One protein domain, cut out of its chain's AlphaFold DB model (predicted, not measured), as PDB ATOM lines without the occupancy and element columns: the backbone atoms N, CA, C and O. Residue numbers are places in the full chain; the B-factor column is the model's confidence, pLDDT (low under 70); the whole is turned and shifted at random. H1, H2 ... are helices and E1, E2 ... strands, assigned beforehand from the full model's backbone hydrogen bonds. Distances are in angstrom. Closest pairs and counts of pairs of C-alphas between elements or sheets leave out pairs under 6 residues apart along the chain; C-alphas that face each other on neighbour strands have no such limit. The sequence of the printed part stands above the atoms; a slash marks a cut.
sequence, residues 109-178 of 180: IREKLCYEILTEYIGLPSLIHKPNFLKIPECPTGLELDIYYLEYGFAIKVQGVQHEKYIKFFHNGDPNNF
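AT A GLANCE: This is residues 109 to 178 of the 180 residues of an uncharacterized protein of Rhizophagus sp. MUCL 43196 (UniProt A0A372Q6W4). This model has little regular structure: one named helix, H1, lies over one face of a small two-stranded hairpin, E1 and E2, on the E1 side, and two long stretches with no named element run away from them, residues 123 to 146 out to Pro 137 and back, and residues 157 to 178 to the last printed residue. The printed part has 70 residues, 20 of them in named elements, in the order H1, E1, E2; the class is mixed and the sheet antiparallel. It is loose, with a radius of gyration of the C-alphas of 14.2 A and spans of 35 by 35 by 22 A.

IN THESE COORDINATES: Find C-alpha 109 at (-106.346, 53.309, 48.688); from there H1, residues 109 to 122, runs 19.7 A. E1 is residues 147 to 149, and E2, residues 154 to 156, ends at C-alpha 156, (-96.320, 44.904, 55.014).

HOW THE PARTS SIT: In H1 every O i to N i+4 pair is within hydrogen-bond range. Its closest C-alphas to E1 are those of Tyr 115 and Ile 147, 7.1 A; H1 and E2 are apart. In the hairpin, antiparallel at 166 degrees, look for N 156 and O 147 at 2.8 A.

THE WHOLE: The C-alphas farthest apart, of Glu 120 and Pro 137, are 37.0 A apart. The link from H1 to E1 is long. The printed part has no cut, and no printed residue is under 70 in pLDDT.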
ATOM      1  N   ILE A 109    -106.691  53.520  50.119       79.69
ATOM      2  CA  ILE A 109    -106.346  53.309  48.688       79.69
ATOM      3  C   ILE A 109    -105.024  52.555  48.522       79.69
ATOM      4  O   ILE A 109    -104.959  51.608  47.750       79.69
ATOM      5  N   ARG A 110    -103.967  52.993  49.220       81.06
ATOM      6  CA  ARG A 110    -102.635  52.386  49.083       81.06
ATOM      7  C   ARG A 110    -102.617  50.964  49.622       81.06
ATOM      8  O   ARG A 110    -102.015  50.098  49.011       81.06
ATOM      9  N   GLU A 111    -103.292  50.739  50.744       86.69
ATOM     10  CA  GLU A 111    -103.384  49.419  51.360       86.69
ATOM     11  C   GLU A 111    -104.180  48.462  50.483       86.69
ATOM     12  O   GLU A 111    -103.708  47.371  50.207       86.69
ATOM     13  N   LYS A 112    -105.311  48.922  49.940       87.12
ATOM     14  CA  LYS A 112    -106.117  48.187  48.969       87.12
ATOM     15  C   LYS A 112    -105.312  47.840  47.717       87.12
ATOM     16  O   LYS A 112    -105.339  46.696  47.292       87.12
ATOM     17  N   LEU A 113    -104.563  48.795  47.166       89.06
ATOM     18  CA  LEU A 113    -103.710  48.549  46.003       89.06
ATOM     19  C   LEU A 113    -102.606  47.527  46.318       89.06
ATOM     20  O   LEU A 113    -102.390  46.604  45.544       89.06
ATOM     21  N   CYS A 114    -101.925  47.661  47.463       90.19
ATOM     22  CA  CYS A 114    -100.942  46.673  47.911       90.19
ATOM     23  C   CYS A 114    -101.584  45.295  48.095       90.19
ATOM     24  O   CYS A 114    -101.005  44.305  47.670       90.19
ATOM     25  N   TYR A 115    -102.770  45.232  48.699       90.25
ATOM     26  CA  TYR A 115    -103.520  43.998  48.894       90.25
ATOM     27  C   TYR A 115    -103.842  43.324  47.560       90.25
ATOM     28  O   TYR A 115    -103.559  42.142  47.412       90.25
ATOM     29  N   GLU A 116    -104.382  44.065  46.588       93.12
ATOM     30  CA  GLU A 116    -104.707  43.561  45.248       93.12
ATOM     31  C   GLU A 116    -103.459  43.012  44.543       93.12
ATOM     32  O   GLU A 116    -103.460  41.855  44.129       93.12
ATOM     33  N   ILE A 117    -102.372  43.793  44.500       94.38
ATOM     34  CA  ILE A 117    -101.108  43.380  43.871       94.38
ATOM     35  C   ILE A 117    -100.537  42.138  44.559       94.38
ATOM     36  O   ILE A 117    -100.178  41.172  43.905       94.38
ATOM     37  N   LEU A 118    -100.438  42.118  45.888       94.25
ATOM     38  CA  LEU A 118     -99.856  40.965  46.582       94.25
ATOM     39  C   LEU A 118    -100.727  39.722  46.413       94.25
ATOM     40  O   LEU A 118    -100.198  38.638  46.192       94.25
ATOM     41  N   THR A 119    -102.049  39.890  46.453       94.19
ATOM     42  CA  THR A 119    -102.985  38.783  46.252       94.19
ATOM     43  C   THR A 119    -102.816  38.155  44.870       94.19
ATOM     44  O   THR A 119    -102.860  36.933  44.753       94.19
ATOM     45  N   GLU A 120    -102.571  38.970  43.840       96.94
ATOM     46  CA  GLU A 120    -102.303  38.505  42.476       96.94
ATOM     47  C   GLU A 120    -101.025  37.652  42.384       96.94
ATOM     48  O   GLU A 120    -101.029  36.617  41.722       96.94
ATOM     49  N   TYR A 121     -99.942  38.055  43.058       95.69
ATOM     50  CA  TYR A 121     -98.632  37.409  42.905       95.69
ATOM     51  C   TYR A 121     -98.382  36.242  43.866       95.69
ATOM     52  O   TYR A 121     -97.735  35.269  43.484       95.69
ATOM     53  N   ILE A 122     -98.825  36.346  45.121       95.25
ATOM     54  CA  ILE A 122     -98.458  35.403  46.195       95.25
ATOM     55  C   ILE A 122     -99.670  34.812  46.931       95.25
ATOM     56  O   ILE A 122     -99.491  34.081  47.906       95.25
ATOM     57  N   GLY A 123    -100.887  35.075  46.444       93.88
ATOM     58  CA  GLY A 123    -102.139  34.554  46.998       93.88
ATOM     59  C   GLY A 123    -102.685  35.377  48.166       93.88
ATOM     60  O   GLY A 123    -102.168  36.436  48.492       93.88
ATOM     61  N   LEU A 124    -103.772  34.914  48.790       93.44
ATOM     62  CA  LEU A 124    -104.435  35.667  49.862       93.44
ATOM     63  C   LEU A 124    -103.542  35.798  51.113       93.44
ATOM     64  O   LEU A 124    -102.924  34.814  51.527       93.44
ATOM     65  N   PRO A 125    -103.519  36.970  51.773       92.69
ATOM     66  CA  PRO A 125    -102.820  37.129  53.042       92.69
ATOM     67  C   PRO A 125    -103.512  36.361  54.172       92.69
ATOM     68  O   PRO A 125    -104.670  35.947  54.091       92.69
ATOM     69  N   SER A 126    -102.796  36.210  55.282       90.06
ATOM     70  CA  SER A 126    -103.306  35.594  56.501       90.06
ATOM     71  C   SER A 126    -104.451  36.409  57.107       90.06
ATOM     72  O   SER A 126    -104.363  37.627  57.228       90.06
ATOM     73  N   LEU A 127    -105.478  35.718  57.610       88.62
ATOM     74  CA  LEU A 127    -106.610  36.328  58.332       88.62
ATOM     75  C   LEU A 127    -106.218  36.920  59.704       88.62
ATOM     76  O   LEU A 127    -107.034  37.530  60.394       88.62
ATOM     77  N   ILE A 128    -104.974  36.703  60.139       84.69
ATOM     78  CA  ILE A 128    -104.460  37.149  61.433       84.69
ATOM     79  C   ILE A 128    -103.826  38.529  61.269       84.69
ATOM     80  O   ILE A 128    -102.690  38.646  60.820       84.69
ATOM     81  N   HIS A 129    -104.526  39.565  61.724       83.12
ATOM     82  CA  HIS A 129    -104.007  40.939  61.724       83.12
ATOM     83  C   HIS A 129    -103.284  41.320  63.027       83.12
ATOM     84  O   HIS A 129    -102.520  42.279  63.050       83.12
ATOM     85  N   LYS A 130    -103.505  40.575  64.121       89.50
ATOM     86  CA  LYS A 130    -102.904  40.815  65.452       89.50
ATOM     87  C   LYS A 130    -102.267  39.541  65.997       89.50
ATOM     88  O   LYS A 130    -102.869  38.857  66.829       89.50
ATOM     89  N   PRO A 131    -101.083  39.159  65.502       88.25
ATOM     90  CA  PRO A 131    -100.433  37.944  65.962       88.25
ATOM     91  C   PRO A 131     -99.978  38.071  67.423       88.25
ATOM     92  O   PRO A 131     -99.593  39.143  67.891       88.25
ATOM     93  N   ASN A 132     -99.986  36.951  68.155       89.19
ATOM     94  CA  ASN A 132     -99.680  36.932  69.592       89.19
ATOM     95  C   ASN A 132     -98.283  37.473  69.933       89.19
ATOM     96  O   ASN A 132     -98.113  38.041  71.007       89.19
ATOM     97  N   PHE A 133     -97.308  37.341  69.029       89.44
ATOM     98  CA  PHE A 133     -95.943  37.831  69.248       89.44
ATOM     99  C   PHE A 133     -95.831  39.367  69.282       89.44
ATOM    100  O   PHE A 133     -94.788  39.884  69.663       89.44
ATOM    101  N   LEU A 134     -96.888  40.101  68.907       89.12
ATOM    102  CA  LEU A 134     -96.953  41.564  69.014       89.12
ATOM    103  C   LEU A 134     -97.692  42.059  70.266       89.12
ATOM    104  O   LEU A 134     -97.928  43.261  70.389       89.12
ATOM    105  N   LYS A 135     -98.079  41.165  71.183       91.94
ATOM    106  CA  LYS A 135     -98.666  41.534  72.479       91.94
ATOM    107  C   LYS A 135     -97.560  41.911  73.460       91.94
ATOM    108  O   LYS A 135     -96.644  41.128  73.689       91.94
ATOM    109  N   ILE A 136     -97.678  43.091  74.061       91.12
ATOM    110  CA  ILE A 136     -96.777  43.593  75.110       91.12
ATOM    111  C   ILE A 136     -97.607  44.046  76.322       91.12
ATOM    112  O   ILE A 136     -98.797  44.317  76.143       91.12
ATOM    113  N   PRO A 137     -97.046  44.136  77.543       90.69
ATOM    114  CA  PRO A 137     -97.796  44.554  78.733       90.69
ATOM    115  C   PRO A 137     -98.548  45.884  78.562       90.69
ATOM    116  O   PRO A 137     -99.668  46.034  79.044       90.69
ATOM    117  N   GLU A 138     -97.972  46.824  77.814       92.50
ATOM    118  CA  GLU A 138     -98.544  48.139  77.512       92.50
ATOM    119  C   GLU A 138     -99.674  48.079  76.468       92.50
ATOM    120  O   GLU A 138    -100.502  48.985  76.382       92.50
ATOM    121  N   CYS A 139     -99.718  47.019  75.659       86.31
ATOM    122  CA  CYS A 139    -100.706  46.792  74.609       86.31
ATOM    123  C   CYS A 139    -101.096  45.300  74.578       86.31
ATOM    124  O   CYS A 139    -100.636  44.546  73.712       86.31
ATOM    125  N   PRO A 140    -101.949  44.844  75.518       87.88
ATOM    126  CA  PRO A 140    -102.285  43.424  75.670       87.88
ATOM    127  C   PRO A 140    -103.085  42.862  74.484       87.88
ATOM    128  O   PRO A 140    -103.107  41.653  74.248       87.88
ATOM    129  N   THR A 141    -103.729  43.736  73.708       86.88
ATOM    130  CA  THR A 141    -104.432  43.391  72.465       86.88
ATOM    131  C   THR A 141    -103.486  43.160  71.283       86.88
ATOM    132  O   THR A 141    -103.892  42.528  70.310       86.88
ATOM    133  N   GLY A 142    -102.228  43.597  71.391       87.50
ATOM    134  CA  GLY A 142    -101.203  43.483  70.361       87.50
ATOM    135  C   GLY A 142    -101.315  44.525  69.250       87.50
ATOM    136  O   GLY A 142    -102.369  45.127  69.021       87.50
ATOM    137  N   LEU A 143    -100.200  44.743  68.554       86.81
ATOM    138  CA  LEU A 143    -100.149  45.644  67.403       86.81
ATOM    139  C   LEU A 143    -100.789  45.009  66.161       86.81
ATOM    140  O   LEU A 143    -100.691  43.803  65.937       86.81
ATOM    141  N   GLU A 144    -101.435  45.854  65.358       88.62
ATOM    142  CA  GLU A 144    -102.067  45.474  64.093       88.62
ATOM    143  C   GLU A 144    -101.075  45.557  62.929       88.62
ATOM    144  O   GLU A 144    -100.288  46.504  62.839       88.62
ATOM    145  N   LEU A 145    -101.124  44.559  62.050       90.06
ATOM    146  CA  LEU A 145    -100.409  44.507  60.780       90.06
ATOM    147  C   LEU A 145    -101.403  44.724  59.633       90.06
ATOM    148  O   LEU A 145    -102.424  44.035  59.584       90.06
ATOM    149  N   ASP A 146    -101.081  45.631  58.703       90.31
ATOM    150  CA  ASP A 146    -101.965  45.961  57.573       90.31
ATOM    151  C   ASP A 146    -102.153  44.733  56.661       90.31
ATOM    152  O   ASP A 146    -103.272  44.307  56.386       90.31
ATOM    153  N   ILE A 147    -101.046  44.109  56.235       91.25
ATOM    154  CA  ILE A 147    -101.051  42.895  55.407       91.25
ATOM    155  C   ILE A 147    -100.018  41.917  55.971       91.25
ATOM    156  O   ILE A 147     -98.837  42.252  56.060       91.25
ATOM    157  N   TYR A 148    -100.440  40.707  56.344       93.94
ATOM    158  CA  TYR A 148     -99.563  39.703  56.950       93.94
ATOM    159  C   TYR A 148     -99.568  38.395  56.163       93.94
ATOM    160  O   TYR A 148    -100.631  37.855  55.873       93.94
ATOM    161  N   TYR A 149     -98.385  37.870  55.856       93.12
ATOM    162  CA  TYR A 149     -98.204  36.558  55.245       93.12
ATOM    163  C   TYR A 149     -97.413  35.662  56.193       93.12
ATOM    164  O   TYR A 149     -96.182  35.641  56.171       93.12
ATOM    165  N   LEU A 150     -98.133  34.911  57.029       90.38
ATOM    166  CA  LEU A 150     -97.534  34.001  58.007       90.38
ATOM    167  C   LEU A 150     -96.661  32.933  57.336       90.38
ATOM    168  O   LEU A 150     -95.576  32.651  57.829       90.38
ATOM    169  N   GLU A 151     -97.115  32.383  56.207       90.38
ATOM    170  CA  GLU A 151     -96.407  31.328  55.467       90.38
ATOM    171  C   GLU A 151     -95.032  31.786  54.964       90.38
ATOM    172  O   GLU A 151     -94.074  31.018  54.989       90.38
ATOM    173  N   TYR A 152     -94.920  33.057  54.574       91.50
ATOM    174  CA  TYR A 152     -93.672  33.655  54.101       91.50
ATOM    175  C   TYR A 152     -92.890  34.385  55.205       91.50
ATOM    176  O   TYR A 152     -91.788  34.872  54.962       91.50
ATOM    177  N   GLY A 153     -93.447  34.492  56.415       91.25
ATOM    178  CA  GLY A 153     -92.789  35.125  57.556       91.25
ATOM    179  C   GLY A 153     -92.590  36.639  57.430       91.25
ATOM    180  O   GLY A 153     -91.677  37.177  58.054       91.25
ATOM    181  N   PHE A 154     -93.418  37.347  56.652       91.75
ATOM    182  CA  PHE A 154     -93.309  38.802  56.512       91.75
ATOM    183  C   PHE A 154     -94.650  39.528  56.644       91.75
ATOM    184  O   PHE A 154     -95.733  38.969  56.461       91.75
ATOM    185  N   ALA A 155     -94.560  40.818  56.964       92.06
ATOM    186  CA  ALA A 155     -95.690  41.731  57.047       92.06
ATOM    187  C   ALA A 155     -95.384  43.012  56.274       92.06
ATOM    188  O   ALA A 155     -94.238  43.461  56.224       92.06
ATOM    189  N   ILE A 156     -96.417  43.629  55.712       89.25
ATOM    190  CA  ILE A 156     -96.320  44.904  55.014       89.25
ATOM    191  C   ILE A 156     -97.104  45.941  55.802       89.25
ATOM    192  O   ILE A 156     -98.271  45.745  56.136       89.25
ATOM    193  N   LYS A 157     -96.427  47.056  56.092       88.19
ATOM    194  CA  LYS A 157     -96.999  48.229  56.749       88.19
ATOM    195  C   LYS A 157     -97.091  49.375  55.748       88.19
ATOM    196  O   LYS A 157     -96.104  50.055  55.449       88.19
ATOM    197  N   VAL A 158     -98.288  49.563  55.220       83.44
ATOM    198  CA  VAL A 158     -98.621  50.554  54.199       83.44
ATOM    199  C   VAL A 158     -98.804  51.933  54.827       83.44
ATOM    200  O   VAL A 158     -98.460  52.946  54.212       83.44
ATOM    201  N   GLN A 159     -99.287  51.985  56.070       76.81
ATOM    202  CA  GLN A 159     -99.515  53.225  56.806       76.81
ATOM    203  C   GLN A 159     -98.567  53.305  58.003       76.81
ATOM    204  O   GLN A 159     -98.759  52.709  59.060       76.81
ATOM    205  N   GLY A 160     -97.488  54.058  57.830       78.75
ATOM    206  CA  GLY A 160     -96.457  54.197  58.842       78.75
ATOM    207  C   GLY A 160     -95.818  55.568  58.783       78.75
ATOM    208  O   GLY A 160     -95.569  56.102  57.707       78.75
ATOM    209  N   VAL A 161     -95.537  56.122  59.959       80.75
ATOM    210  CA  VAL A 161     -94.934  57.449  60.111       80.75
ATOM    211  C   VAL A 161     -93.581  57.563  59.392       80.75
ATOM    212  O   VAL A 161     -93.203  58.653  58.970       80.75
ATOM    213  N   GLN A 162     -92.889  56.437  59.183       81.00
ATOM    214  CA  GLN A 162     -91.661  56.378  58.393       81.00
ATOM    215  C   GLN A 162     -91.844  56.813  56.929       81.00
ATOM    216  O   GLN A 162     -90.890  57.278  56.326       81.00
ATOM    217  N   HIS A 163     -93.060  56.727  56.377       79.44
ATOM    218  CA  HIS A 163     -93.375  57.172  55.012       79.44
ATOM    219  C   HIS A 163     -93.616  58.684  54.908       79.44
ATOM    220  O   HIS A 163     -93.694  59.227  53.812       79.44
ATOM    221  N   GLU A 164     -93.784  59.376  56.036       82.38
ATOM    222  CA  GLU A 164     -94.101  60.809  56.061       82.38
ATOM    223  C   GLU A 164     -92.935  61.659  56.551       82.38
ATOM    224  O   GLU A 164     -92.789  62.813  56.135       82.38
ATOM    225  N   LYS A 165     -92.110  61.100  57.441       87.94
ATOM    226  CA  LYS A 165     -90.957  61.787  58.009       87.94
ATOM    227  C   LYS A 165     -89.795  60.838  58.249       87.94
ATOM    228  O   LYS A 165     -89.967  59.672  58.607       87.94
ATOM    229  N   TYR A 166     -88.601  61.411  58.171       90.06
ATOM    230  CA  TYR A 166     -87.387  60.735  58.581       90.06
ATOM    231  C   TYR A 166     -87.448  60.335  60.062       90.06
ATOM    232  O   TYR A 166     -87.757  61.132  60.951       90.06
ATOM    233  N   ILE A 167     -87.112  59.077  60.318       90.44
ATOM    234  CA  ILE A 167     -86.941  58.497  61.648       90.44
ATOM    235  C   ILE A 167     -85.672  57.661  61.612       90.44
ATOM    236  O   ILE A 167     -85.595  56.710  60.833       90.44
ATOM    237  N   LYS A 168     -84.715  57.982  62.490       91.38
ATOM    238  CA  LYS A 168     -83.380  57.362  62.537       91.38
ATOM    239  C   LYS A 168     -83.423  55.833  62.454       91.38
ATOM    240  O   LYS A 168     -82.671  55.252  61.683       91.38
ATOM    241  N   PHE A 169     -84.324  55.210  63.216       90.38
ATOM    242  CA  PHE A 169     -84.494  53.755  63.257       90.38
ATOM    243  C   PHE A 169     -84.892  53.152  61.900       90.38
ATOM    244  O   PHE A 169     -84.291  52.177  61.477       90.38
ATOM    245  N   PHE A 170     -85.857  53.748  61.192       86.44
ATOM    246  CA  PHE A 170     -86.367  53.208  59.922       86.44
ATOM    247  C   PHE A 170     -85.482  53.519  58.706       86.44
ATOM    248  O   PHE A 170     -85.675  52.928  57.652       86.44
ATOM    249  N   HIS A 171     -84.526  54.438  58.848       91.81
ATOM    250  CA  HIS A 171     -83.696  54.939  57.746       91.81
ATOM    251  C   HIS A 171     -82.196  54.701  57.982       91.81
ATOM    252  O   HIS A 171     -81.356  55.341  57.352       91.81
ATOM    253  N   ASN A 172     -81.844  53.805  58.913       89.44
ATOM    254  CA  ASN A 172     -80.462  53.424  59.239       89.44
ATOM    255  C   ASN A 172     -79.531  54.600  59.582       89.44
ATOM    256  O   ASN A 172     -78.322  54.528  59.391       89.44
ATOM    257  N   GLY A 173     -80.083  55.698  60.101       91.88
ATOM    258  CA  GLY A 173     -79.307  56.889  60.437       91.88
ATOM    259  C   GLY A 173     -78.915  57.798  59.269       91.88
ATOM    260  O   GLY A 173     -78.341  58.850  59.545       91.88
ATOM    261  N   ASP A 174     -79.258  57.456  58.024       91.88
ATOM    262  CA  ASP A 174     -78.953  58.268  56.843       91.88
ATOM    263  C   ASP A 174     -80.219  58.974  56.313       91.88
ATOM    264  O   ASP A 174     -81.150  58.307  55.848       91.88
ATOM    265  N   PRO A 175     -80.286  60.319  56.364       89.94
ATOM    266  CA  PRO A 175     -81.394  61.093  55.809       89.94
ATOM    267  C   PRO A 175     -81.656  60.854  54.318       89.94
ATOM    268  O   PRO A 175     -82.798  61.012  53.890       89.94
ATOM    269  N   ASN A 176     -80.650  60.446  53.536       90.94
ATOM    270  CA  ASN A 176     -80.810  60.169  52.105       90.94
ATOM    271  C   ASN A 176     -81.658  58.918  51.831       90.94
ATOM    272  O   ASN A 176     -82.201  58.775  50.740       90.94
ATOM    273  N   ASN A 177     -81.821  58.035  52.823       87.50
ATOM    274  CA  ASN A 177     -82.690  56.863  52.710       87.50
ATOM    275  C   ASN A 177     -84.185  57.216  52.791       87.50
ATOM    276  O   ASN A 177     -85.029  56.354  52.550       87.50
ATOM    277  N   PHE A 178     -84.541  58.453  53.161       87.88
ATOM    278  CA  PHE A 178     -85.930  58.906  53.148       87.88
ATOM    279  C   PHE A 178     -86.322  59.374  51.741       87.88
ATOM    280  O   PHE A 178     -85.890  60.429  51.279       87.88
TER     281      PHE A 178